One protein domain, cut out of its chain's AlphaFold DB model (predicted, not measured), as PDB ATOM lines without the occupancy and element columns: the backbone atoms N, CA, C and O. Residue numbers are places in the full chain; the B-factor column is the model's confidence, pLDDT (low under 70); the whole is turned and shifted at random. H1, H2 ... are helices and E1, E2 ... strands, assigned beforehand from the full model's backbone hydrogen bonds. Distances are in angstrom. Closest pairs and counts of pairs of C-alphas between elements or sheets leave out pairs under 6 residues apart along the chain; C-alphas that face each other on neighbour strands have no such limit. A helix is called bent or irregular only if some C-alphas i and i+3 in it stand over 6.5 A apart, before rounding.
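Overview. This is residues 96 to 151 of the 155 residues of the protein "TM2 domain-containing protein" of Caloramator proteoclasticus DSM 10124 (UniProt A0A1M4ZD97). A small three-stranded antiparallel sheet, E1, E2, E3 in order, makes one end of a rod, and helix H1, folded back as two arms, makes the other. The 56 printed residues have three named strands and one named helix, in the order E1, H1, E2, E3, class mixed. The whole is only just extended, close to loose: radius of gyration of the C-alphas 15.5 A, spans 47 by 14 by 12 A.

Arrangement. Inner strand E2, residues 138 to 142, is antiparallel to E1, residues 104 to 108; N 105 and O 141 are within hydrogen-bond range at 2.9 A. E2 and E3, residues 148 to 150, form an antiparallel hairpin, with N 140 and O 149 2.9 A apart. H1, residues 113 to 132, was assigned as one helix by its hydrogen bonds but is bent: C-alphas 122 and 125 are 9.2 A apart. Its arms H1a, residues 113 to 122, and H1b, residues 125 to 132, touch, their closest C-alphas being Ala 116 and Gly 131 at 3.9 A. They run opposite ways at a shallow tilt of 33 degrees, only just short of steep. Neither arm is on the sheet. Every O i to N i+4 pair is within range in H1a, but 0 of 4 in H1b, with 5 of 5 O i to N i+3 pairs.

Along the chain. E1 begins at C-alpha 104 (2.754, 10.314, -72.787); E3 ends at C-alpha 150 (4.184, 2.603, -81.876). First to last C-alpha, E1 is 13.1 A, E2 13.2 A, E3 7.2 A, H1a 14.4 A and H1b 13.9 A.

Size, cuts and confidence. The C-alphas farthest apart, His 100 and Gly 124, are 47.0 A apart. The printed part has no cut, and its three links are tight. The pLDDT is under 70 at residue 131 and residues 133 to 136.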
ATOM      1  N   CYS A  96      -2.291  12.139 -77.138       90.88
ATOM      2  CA  CYS A  96      -2.995  10.867 -77.233       90.88
ATOM      3  C   CYS A  96      -4.221  10.971 -78.168       90.88
ATOM      4  O   CYS A  96      -5.066  11.836 -77.956       90.88
ATOM      5  N   PRO A  97      -4.420  10.042 -79.119       86.50
ATOM      6  CA  PRO A  97      -5.576  10.029 -80.032       86.50
ATOM      7  C   PRO A  97      -6.927   9.721 -79.365       86.50
ATOM      8  O   PRO A  97      -7.962   9.874 -79.998       86.50
ATOM      9  N   ARG A  98      -6.922   9.180 -78.137       89.69
ATOM     10  CA  ARG A  98      -8.135   8.683 -77.470       89.69
ATOM     11  C   ARG A  98      -8.699   9.674 -76.459       89.69
ATOM     12  O   ARG A  98      -9.909   9.749 -76.300       89.69
ATOM     13  N   CYS A  99      -7.823  10.386 -75.756       90.19
ATOM     14  CA  CYS A  99      -8.191  11.306 -74.676       90.19
ATOM     15  C   CYS A  99      -7.534  12.688 -74.792       90.19
ATOM     16  O   CYS A  99      -7.608  13.457 -73.840       90.19
ATOM     17  N   HIS A 100      -6.823  12.970 -75.891       88.06
ATOM     18  CA  HIS A 100      -6.176  14.258 -76.195       88.06
ATOM     19  C   HIS A 100      -5.212  14.809 -75.129       88.06
ATOM     20  O   HIS A 100      -4.799  15.960 -75.194       88.06
ATOM     21  N   SER A 101      -4.793  13.988 -74.163       89.06
ATOM     22  CA  SER A 101      -3.810  14.381 -73.152       89.06
ATOM     23  C   SER A 101      -2.385  14.299 -73.700       89.06
ATOM     24  O   SER A 101      -2.052  13.354 -74.422       89.06
ATOM     25  N   THR A 102      -1.529  15.214 -73.256       89.44
ATOM     26  CA  THR A 102      -0.090  15.274 -73.571       89.44
ATOM     27  C   THR A 102       0.777  14.423 -72.632       89.44
ATOM     28  O   THR A 102       1.970  14.255 -72.864       89.44
ATOM     29  N   HIS A 103       0.185  13.812 -71.596       91.44
ATOM     30  CA  HIS A 103       0.867  12.889 -70.682       91.44
ATOM     31  C   HIS A 103       1.145  11.536 -71.354       91.44
ATOM     32  O   HIS A 103       0.382  10.568 -71.225       91.44
ATOM     33  N   LEU A 104       2.244  11.492 -72.100       91.88
ATOM     34  CA  LEU A 104       2.754  10.314 -72.787       91.88
ATOM     35  C   LEU A 104       4.072   9.884 -72.146       91.88
ATOM     36  O   LEU A 104       4.947  10.708 -71.896       91.88
ATOM     37  N   THR A 105       4.226   8.584 -71.916       91.75
ATOM     38  CA  THR A 105       5.515   7.994 -71.548       91.75
ATOM     39  C   THR A 105       6.069   7.192 -72.717       91.75
ATOM     40  O   THR A 105       5.339   6.439 -73.371       91.75
ATOM     41  N   ALA A 106       7.357   7.370 -72.997       88.94
ATOM     42  CA  ALA A 106       8.076   6.618 -74.011       88.94
ATOM     43  C   ALA A 106       8.808   5.456 -73.340       88.94
ATOM     44  O   ALA A 106       9.812   5.655 -72.656       88.94
ATOM     45  N   GLN A 107       8.320   4.233 -73.548       85.38
ATOM     46  CA  GLN A 107       8.947   3.033 -73.004       85.38
ATOM     47  C   GLN A 107       9.561   2.193 -74.129       85.38
ATOM     48  O   GLN A 107       8.964   1.990 -75.188       85.38
ATOM     49  N   LYS A 108      10.778   1.689 -73.911       80.75
ATOM     50  CA  LYS A 108      11.412   0.722 -74.820       80.75
ATOM     51  C   LYS A 108      10.800  -0.661 -74.594       80.75
ATOM     52  O   LYS A 108      10.577  -1.049 -73.446       80.75
ATOM     53  N   LYS A 109      10.563  -1.434 -75.662       77.19
ATOM     54  CA  LYS A 109      10.187  -2.850 -75.521       77.19
ATOM     55  C   LYS A 109      11.353  -3.623 -74.898       77.19
ATOM     56  O   LYS A 109      12.419  -3.725 -75.495       77.19
ATOM     57  N   GLY A 110      11.145  -4.129 -73.684       73.19
ATOM     58  CA  GLY A 110      12.152  -4.873 -72.926       73.19
ATOM     59  C   GLY A 110      12.576  -6.191 -73.583       73.19
ATOM     60  O   GLY A 110      12.110  -6.559 -74.663       73.19
ATOM     61  N   PHE A 111      13.473  -6.908 -72.906       73.56
ATOM     62  CA  PHE A 111      13.967  -8.210 -73.345       73.56
ATOM     63  C   PHE A 111      12.810  -9.206 -73.488       73.56
ATOM     64  O   PHE A 111      12.063  -9.465 -72.543       73.56
ATOM     65  N   GLY A 112      12.633  -9.740 -74.697       76.88
ATOM     66  CA  GLY A 112      11.562 -10.685 -74.979       76.88
ATOM     67  C   GLY A 112      11.928 -12.059 -74.441       76.88
ATOM     68  O   GLY A 112      12.513 -12.848 -75.178       76.88
ATOM     69  N   VAL A 113      11.553 -12.357 -73.195       77.81
ATOM     70  CA  VAL A 113      11.844 -13.644 -72.534       77.81
ATOM     71  C   VAL A 113      11.452 -14.837 -73.416       77.81
ATOM     72  O   VAL A 113      12.254 -15.742 -73.617       77.81
ATOM     73  N   GLY A 114      10.275 -14.800 -74.052       79.81
ATOM     74  CA  GLY A 114       9.836 -15.877 -74.951       79.81
ATOM     75  C   GLY A 114      10.693 -16.034 -76.217       79.81
ATOM     76  O   GLY A 114      10.913 -17.150 -76.688       79.81
ATOM     77  N   LYS A 115      11.239 -14.931 -76.748       78.00
ATOM     78  CA  LYS A 115      12.141 -14.971 -77.911       78.00
ATOM     79  C   LYS A 115      13.514 -15.523 -77.538       78.00
ATOM     80  O   LYS A 115      14.094 -16.273 -78.313       78.00
ATOM     81  N   ALA A 116      14.002 -15.188 -76.344       80.88
ATOM     82  CA  ALA A 116      15.258 -15.707 -75.816       80.88
ATOM     83  C   ALA A 116      15.178 -17.208 -75.520       80.88
ATOM     84  O   ALA A 116      16.079 -17.947 -75.891       80.88
ATOM     85  N   ALA A 117      14.079 -17.658 -74.908       83.06
ATOM     86  CA  ALA A 117      13.860 -19.069 -74.602       83.06
ATOM     87  C   ALA A 117      13.792 -19.929 -75.876       83.06
ATOM     88  O   ALA A 117      14.430 -20.973 -75.954       83.06
ATOM     89  N   THR A 118      13.082 -19.456 -76.906       80.94
ATOM     90  CA  THR A 118      13.008 -20.155 -78.202       80.94
ATOM     91  C   THR A 118      14.371 -20.193 -78.895       80.94
ATOM     92  O   THR A 118      14.774 -21.232 -79.411       80.94
ATOM     93  N   GLY A 119      15.115 -19.082 -78.872       74.81
ATOM     94  CA  GLY A 119      16.483 -19.045 -79.389       74.81
ATOM     95  C   GLY A 119      17.391 -20.027 -78.654       74.81
ATOM     96  O   GLY A 119      18.138 -20.757 -79.299       74.81
ATOM     97  N   ALA A 120      17.284 -20.089 -77.324       82.94
ATOM     98  CA  ALA A 120      18.072 -20.988 -76.490       82.94
ATOM     99  C   ALA A 120      17.772 -22.471 -76.743       82.94
ATOM    100  O   ALA A 120      18.677 -23.297 -76.707       82.94
ATOM    101  N   LEU A 121      16.516 -22.806 -77.043       85.12
ATOM    102  CA  LEU A 121      16.128 -24.158 -77.447       85.12
ATOM    103  C   LEU A 121      16.714 -24.551 -78.807       85.12
ATOM    104  O   LEU A 121      17.158 -25.682 -78.970       85.12
ATOM    105  N   LEU A 122      16.722 -23.635 -79.779       87.06
ATOM    106  CA  LEU A 122      17.170 -23.937 -81.143       87.06
ATOM    107  C   LEU A 122      18.695 -23.918 -81.301       87.06
ATOM    108  O   LEU A 122      19.255 -24.767 -81.983       87.06
ATOM    109  N   ILE A 123      19.364 -22.929 -80.708       83.38
ATOM    110  CA  ILE A 123      20.791 -22.628 -80.935       83.38
ATOM    111  C   ILE A 123      21.596 -22.828 -79.631       83.38
ATOM    112  O   ILE A 123      22.759 -22.441 -79.515       83.38
ATOM    113  N   GLY A 124      20.988 -23.441 -78.611       84.25
ATOM    114  CA  GLY A 124      21.630 -23.670 -77.318       84.25
ATOM    115  C   GLY A 124      21.940 -22.357 -76.577       84.25
ATOM    116  O   GLY A 124      21.287 -21.338 -76.810       84.25
ATOM    117  N   PRO A 125      22.957 -22.313 -75.700       79.44
ATOM    118  CA  PRO A 125      23.246 -21.130 -74.878       79.44
ATOM    119  C   PRO A 125      23.509 -19.847 -75.694       79.44
ATOM    120  O   PRO A 125      23.186 -18.752 -75.237       79.44
ATOM    121  N   TYR A 126      23.999 -19.959 -76.934       78.38
ATOM    122  CA  TYR A 126      24.206 -18.818 -77.839       78.38
ATOM    123  C   TYR A 126      22.895 -18.173 -78.320       78.38
ATOM    124  O   TYR A 126      22.860 -16.988 -78.658       78.38
ATOM    125  N   GLY A 127      21.791 -18.919 -78.297       73.44
ATOM    126  CA  GLY A 127      20.467 -18.440 -78.680       73.44
ATOM    127  C   GLY A 127      19.814 -17.470 -77.690       73.44
ATOM    128  O   GLY A 127      18.859 -16.782 -78.054       73.44
ATOM    129  N   LEU A 128      20.354 -17.330 -76.472       76.62
ATOM    130  CA  LEU A 128      19.908 -16.331 -75.491       76.62
ATOM    131  C   LEU A 128      20.086 -14.892 -76.010       76.62
ATOM    132  O   LEU A 128      19.289 -14.006 -75.694       76.62
ATOM    133  N   LEU A 129      21.080 -14.670 -76.877       75.69
ATOM    134  CA  LEU A 129      21.365 -13.366 -77.483       75.69
ATOM    135  C   LEU A 129      20.280 -12.929 -78.484       75.69
ATOM    136  O   LEU A 129      20.062 -11.731 -78.683       75.69
ATOM    137  N   ALA A 130      19.521 -13.876 -79.053       73.12
ATOM    138  CA  ALA A 130      18.427 -13.577 -79.978       73.12
ATOM    139  C   ALA A 130      17.247 -12.850 -79.301       73.12
ATOM    140  O   ALA A 130      16.465 -12.173 -79.972       73.12
ATOM    141  N   GLY A 131      17.139 -12.899 -77.967       67.62
ATOM    142  CA  GLY A 131      16.120 -12.170 -77.201       67.62
ATOM    143  C   GLY A 131      16.233 -10.642 -77.283       67.62
ATOM    144  O   GLY A 131      15.246  -9.931 -77.069       67.62
ATOM    145  N   GLY A 132      17.418 -10.130 -77.637       73.19
ATOM    146  CA  GLY A 132      17.669  -8.707 -77.872       73.19
ATOM    147  C   GLY A 132      17.252  -8.216 -79.264       73.19
ATOM    148  O   GLY A 132      17.182  -7.005 -79.492       73.19
ATOM    149  N   ILE A 133      16.941  -9.119 -80.203       69.56
ATOM    150  CA  ILE A 133      16.581  -8.758 -81.580       69.56
ATOM    151  C   ILE A 133      15.184  -8.111 -81.593       69.56
ATOM    152  O   ILE A 133      14.138  -8.760 -81.500       69.56
ATOM    153  N   GLY A 134      15.171  -6.777 -81.701       68.50
ATOM    154  CA  GLY A 134      13.964  -5.948 -81.805       68.50
ATOM    155  C   GLY A 134      13.550  -5.187 -80.538       68.50
ATOM    156  O   GLY A 134      12.490  -4.560 -80.550       68.50
ATOM    157  N   SER A 135      14.372  -5.182 -79.484       66.00
ATOM    158  CA  SER A 135      14.146  -4.427 -78.232       66.00
ATOM    159  C   SER A 135      14.215  -2.896 -78.391       66.00
ATOM    160  O   SER A 135      13.775  -2.135 -77.534       66.00
ATOM    161  N   ARG A 136      14.724  -2.403 -79.528       68.62
ATOM    162  CA  ARG A 136      14.834  -0.961 -79.820       68.62
ATOM    163  C   ARG A 136      13.522  -0.286 -80.242       68.62
ATOM    164  O   ARG A 136      13.516   0.920 -80.465       68.62
ATOM    165  N   LYS A 137      12.408  -1.021 -80.353       77.94
ATOM    166  CA  LYS A 137      11.103  -0.433 -80.697       77.94
ATOM    167  C   LYS A 137      10.557   0.358 -79.499       77.94
ATOM    168  O   LYS A 137      10.353  -0.217 -78.431       77.94
ATOM    169  N   ILE A 138      10.332   1.659 -79.690       83.12
ATOM    170  CA  ILE A 138       9.749   2.561 -78.687       83.12
ATOM    171  C   ILE A 138       8.222   2.502 -78.803       83.12
ATOM    172  O   ILE A 138       7.666   2.597 -79.900       83.12
ATOM    173  N   GLU A 139       7.547   2.332 -77.672       88.06
ATOM    174  CA  GLU A 139       6.092   2.326 -77.558       88.06
ATOM    175  C   GLU A 139       5.660   3.485 -76.658       88.06
ATOM    176  O   GLU A 139       6.137   3.627 -75.530       88.06
ATOM    177  N   LEU A 140       4.779   4.337 -77.180       90.38
ATOM    178  CA  LEU A 140       4.187   5.435 -76.430       90.38
ATOM    179  C   LEU A 140       2.960   4.914 -75.696       90.38
ATOM    180  O   LEU A 140       2.083   4.294 -76.300       90.38
ATOM    181  N   THR A 141       2.900   5.181 -74.397       92.12
ATOM    182  CA  THR A 141       1.760   4.828 -73.548       92.12
ATOM    183  C   THR A 141       1.177   6.096 -72.943       92.12
ATOM    184  O   THR A 141       1.901   6.910 -72.374       92.12
ATOM    185  N   CYS A 142      -0.134   6.280 -73.072       95.06
ATOM    186  CA  CYS A 142      -0.827   7.391 -72.431       95.06
ATOM    187  C   CYS A 142      -1.148   7.064 -70.968       95.06
ATOM    188  O   CYS A 142      -1.797   6.056 -70.698       95.06
ATOM    189  N   LEU A 143      -0.757   7.943 -70.039       93.94
ATOM    190  CA  LEU A 143      -1.007   7.758 -68.602       93.94
ATOM    191  C   LEU A 143      -2.466   8.013 -68.202       93.94
ATOM    192  O   LEU A 143      -2.914   7.501 -67.184       93.94
ATOM    193  N   ASN A 144      -3.212   8.775 -69.004       92.62
ATOM    194  CA  ASN A 144      -4.599   9.115 -68.691       92.62
ATOM    195  C   ASN A 144      -5.589   8.012 -69.114       92.62
ATOM    196  O   ASN A 144      -6.537   7.719 -68.397       92.62
ATOM    197  N   CYS A 145      -5.378   7.377 -70.278       93.31
ATOM    198  CA  CYS A 145      -6.309   6.371 -70.819       93.31
ATOM    199  C   CYS A 145      -5.722   4.961 -71.021       93.31
ATOM    200  O   CYS A 145      -6.449   4.064 -71.448       93.31
ATOM    201  N   GLY A 146      -4.417   4.757 -70.797       91.75
ATOM    202  CA  GLY A 146      -3.747   3.457 -70.960       91.75
ATOM    203  C   GLY A 146      -3.547   2.990 -72.410       91.75
ATOM    204  O   GLY A 146      -3.083   1.874 -72.639       91.75
ATOM    205  N   TYR A 147      -3.888   3.808 -73.410       92.44
ATOM    206  CA  TYR A 147      -3.728   3.449 -74.821       92.44
ATOM    207  C   TYR A 147      -2.247   3.427 -75.240       92.44
ATOM    208  O   TYR A 147      -1.497   4.354 -74.915       92.44
ATOM    209  N   ARG A 148      -1.841   2.386 -75.983       89.38
ATOM    210  CA  ARG A 148      -0.456   2.131 -76.422       89.38
ATOM    211  C   ARG A 148      -0.355   2.155 -77.942       89.38
ATOM    212  O   ARG A 148      -1.172   1.536 -78.620       89.38
ATOM    213  N   PHE A 149       0.649   2.841 -78.477       89.81
ATOM    214  CA  PHE A 149       0.883   2.946 -79.919       89.81
ATOM    215  C   PHE A 149       2.380   3.056 -80.240       89.81
ATOM    216  O   PHE A 149       3.181   3.490 -79.413       89.81
ATOM    217  N   LYS A 150       2.779   2.619 -81.439       86.06
ATOM    218  CA  LYS A 150       4.184   2.603 -81.876       86.06
ATOM    219  C   LYS A 150       4.516   3.860 -82.684       86.06
ATOM    220  O   LYS A 150       3.678   4.359 -83.428       86.06
ATOM    221  N   ILE A 151       5.757   4.331 -82.570       77.94
ATOM    222  CA  ILE A 151       6.284   5.467 -83.342       77.94
ATOM    223  C   ILE A 151       6.715   4.990 -84.736       77.94
ATOM    224  O   ILE A 151       7.418   3.988 -84.852       77.94
TER     225      ILE A 151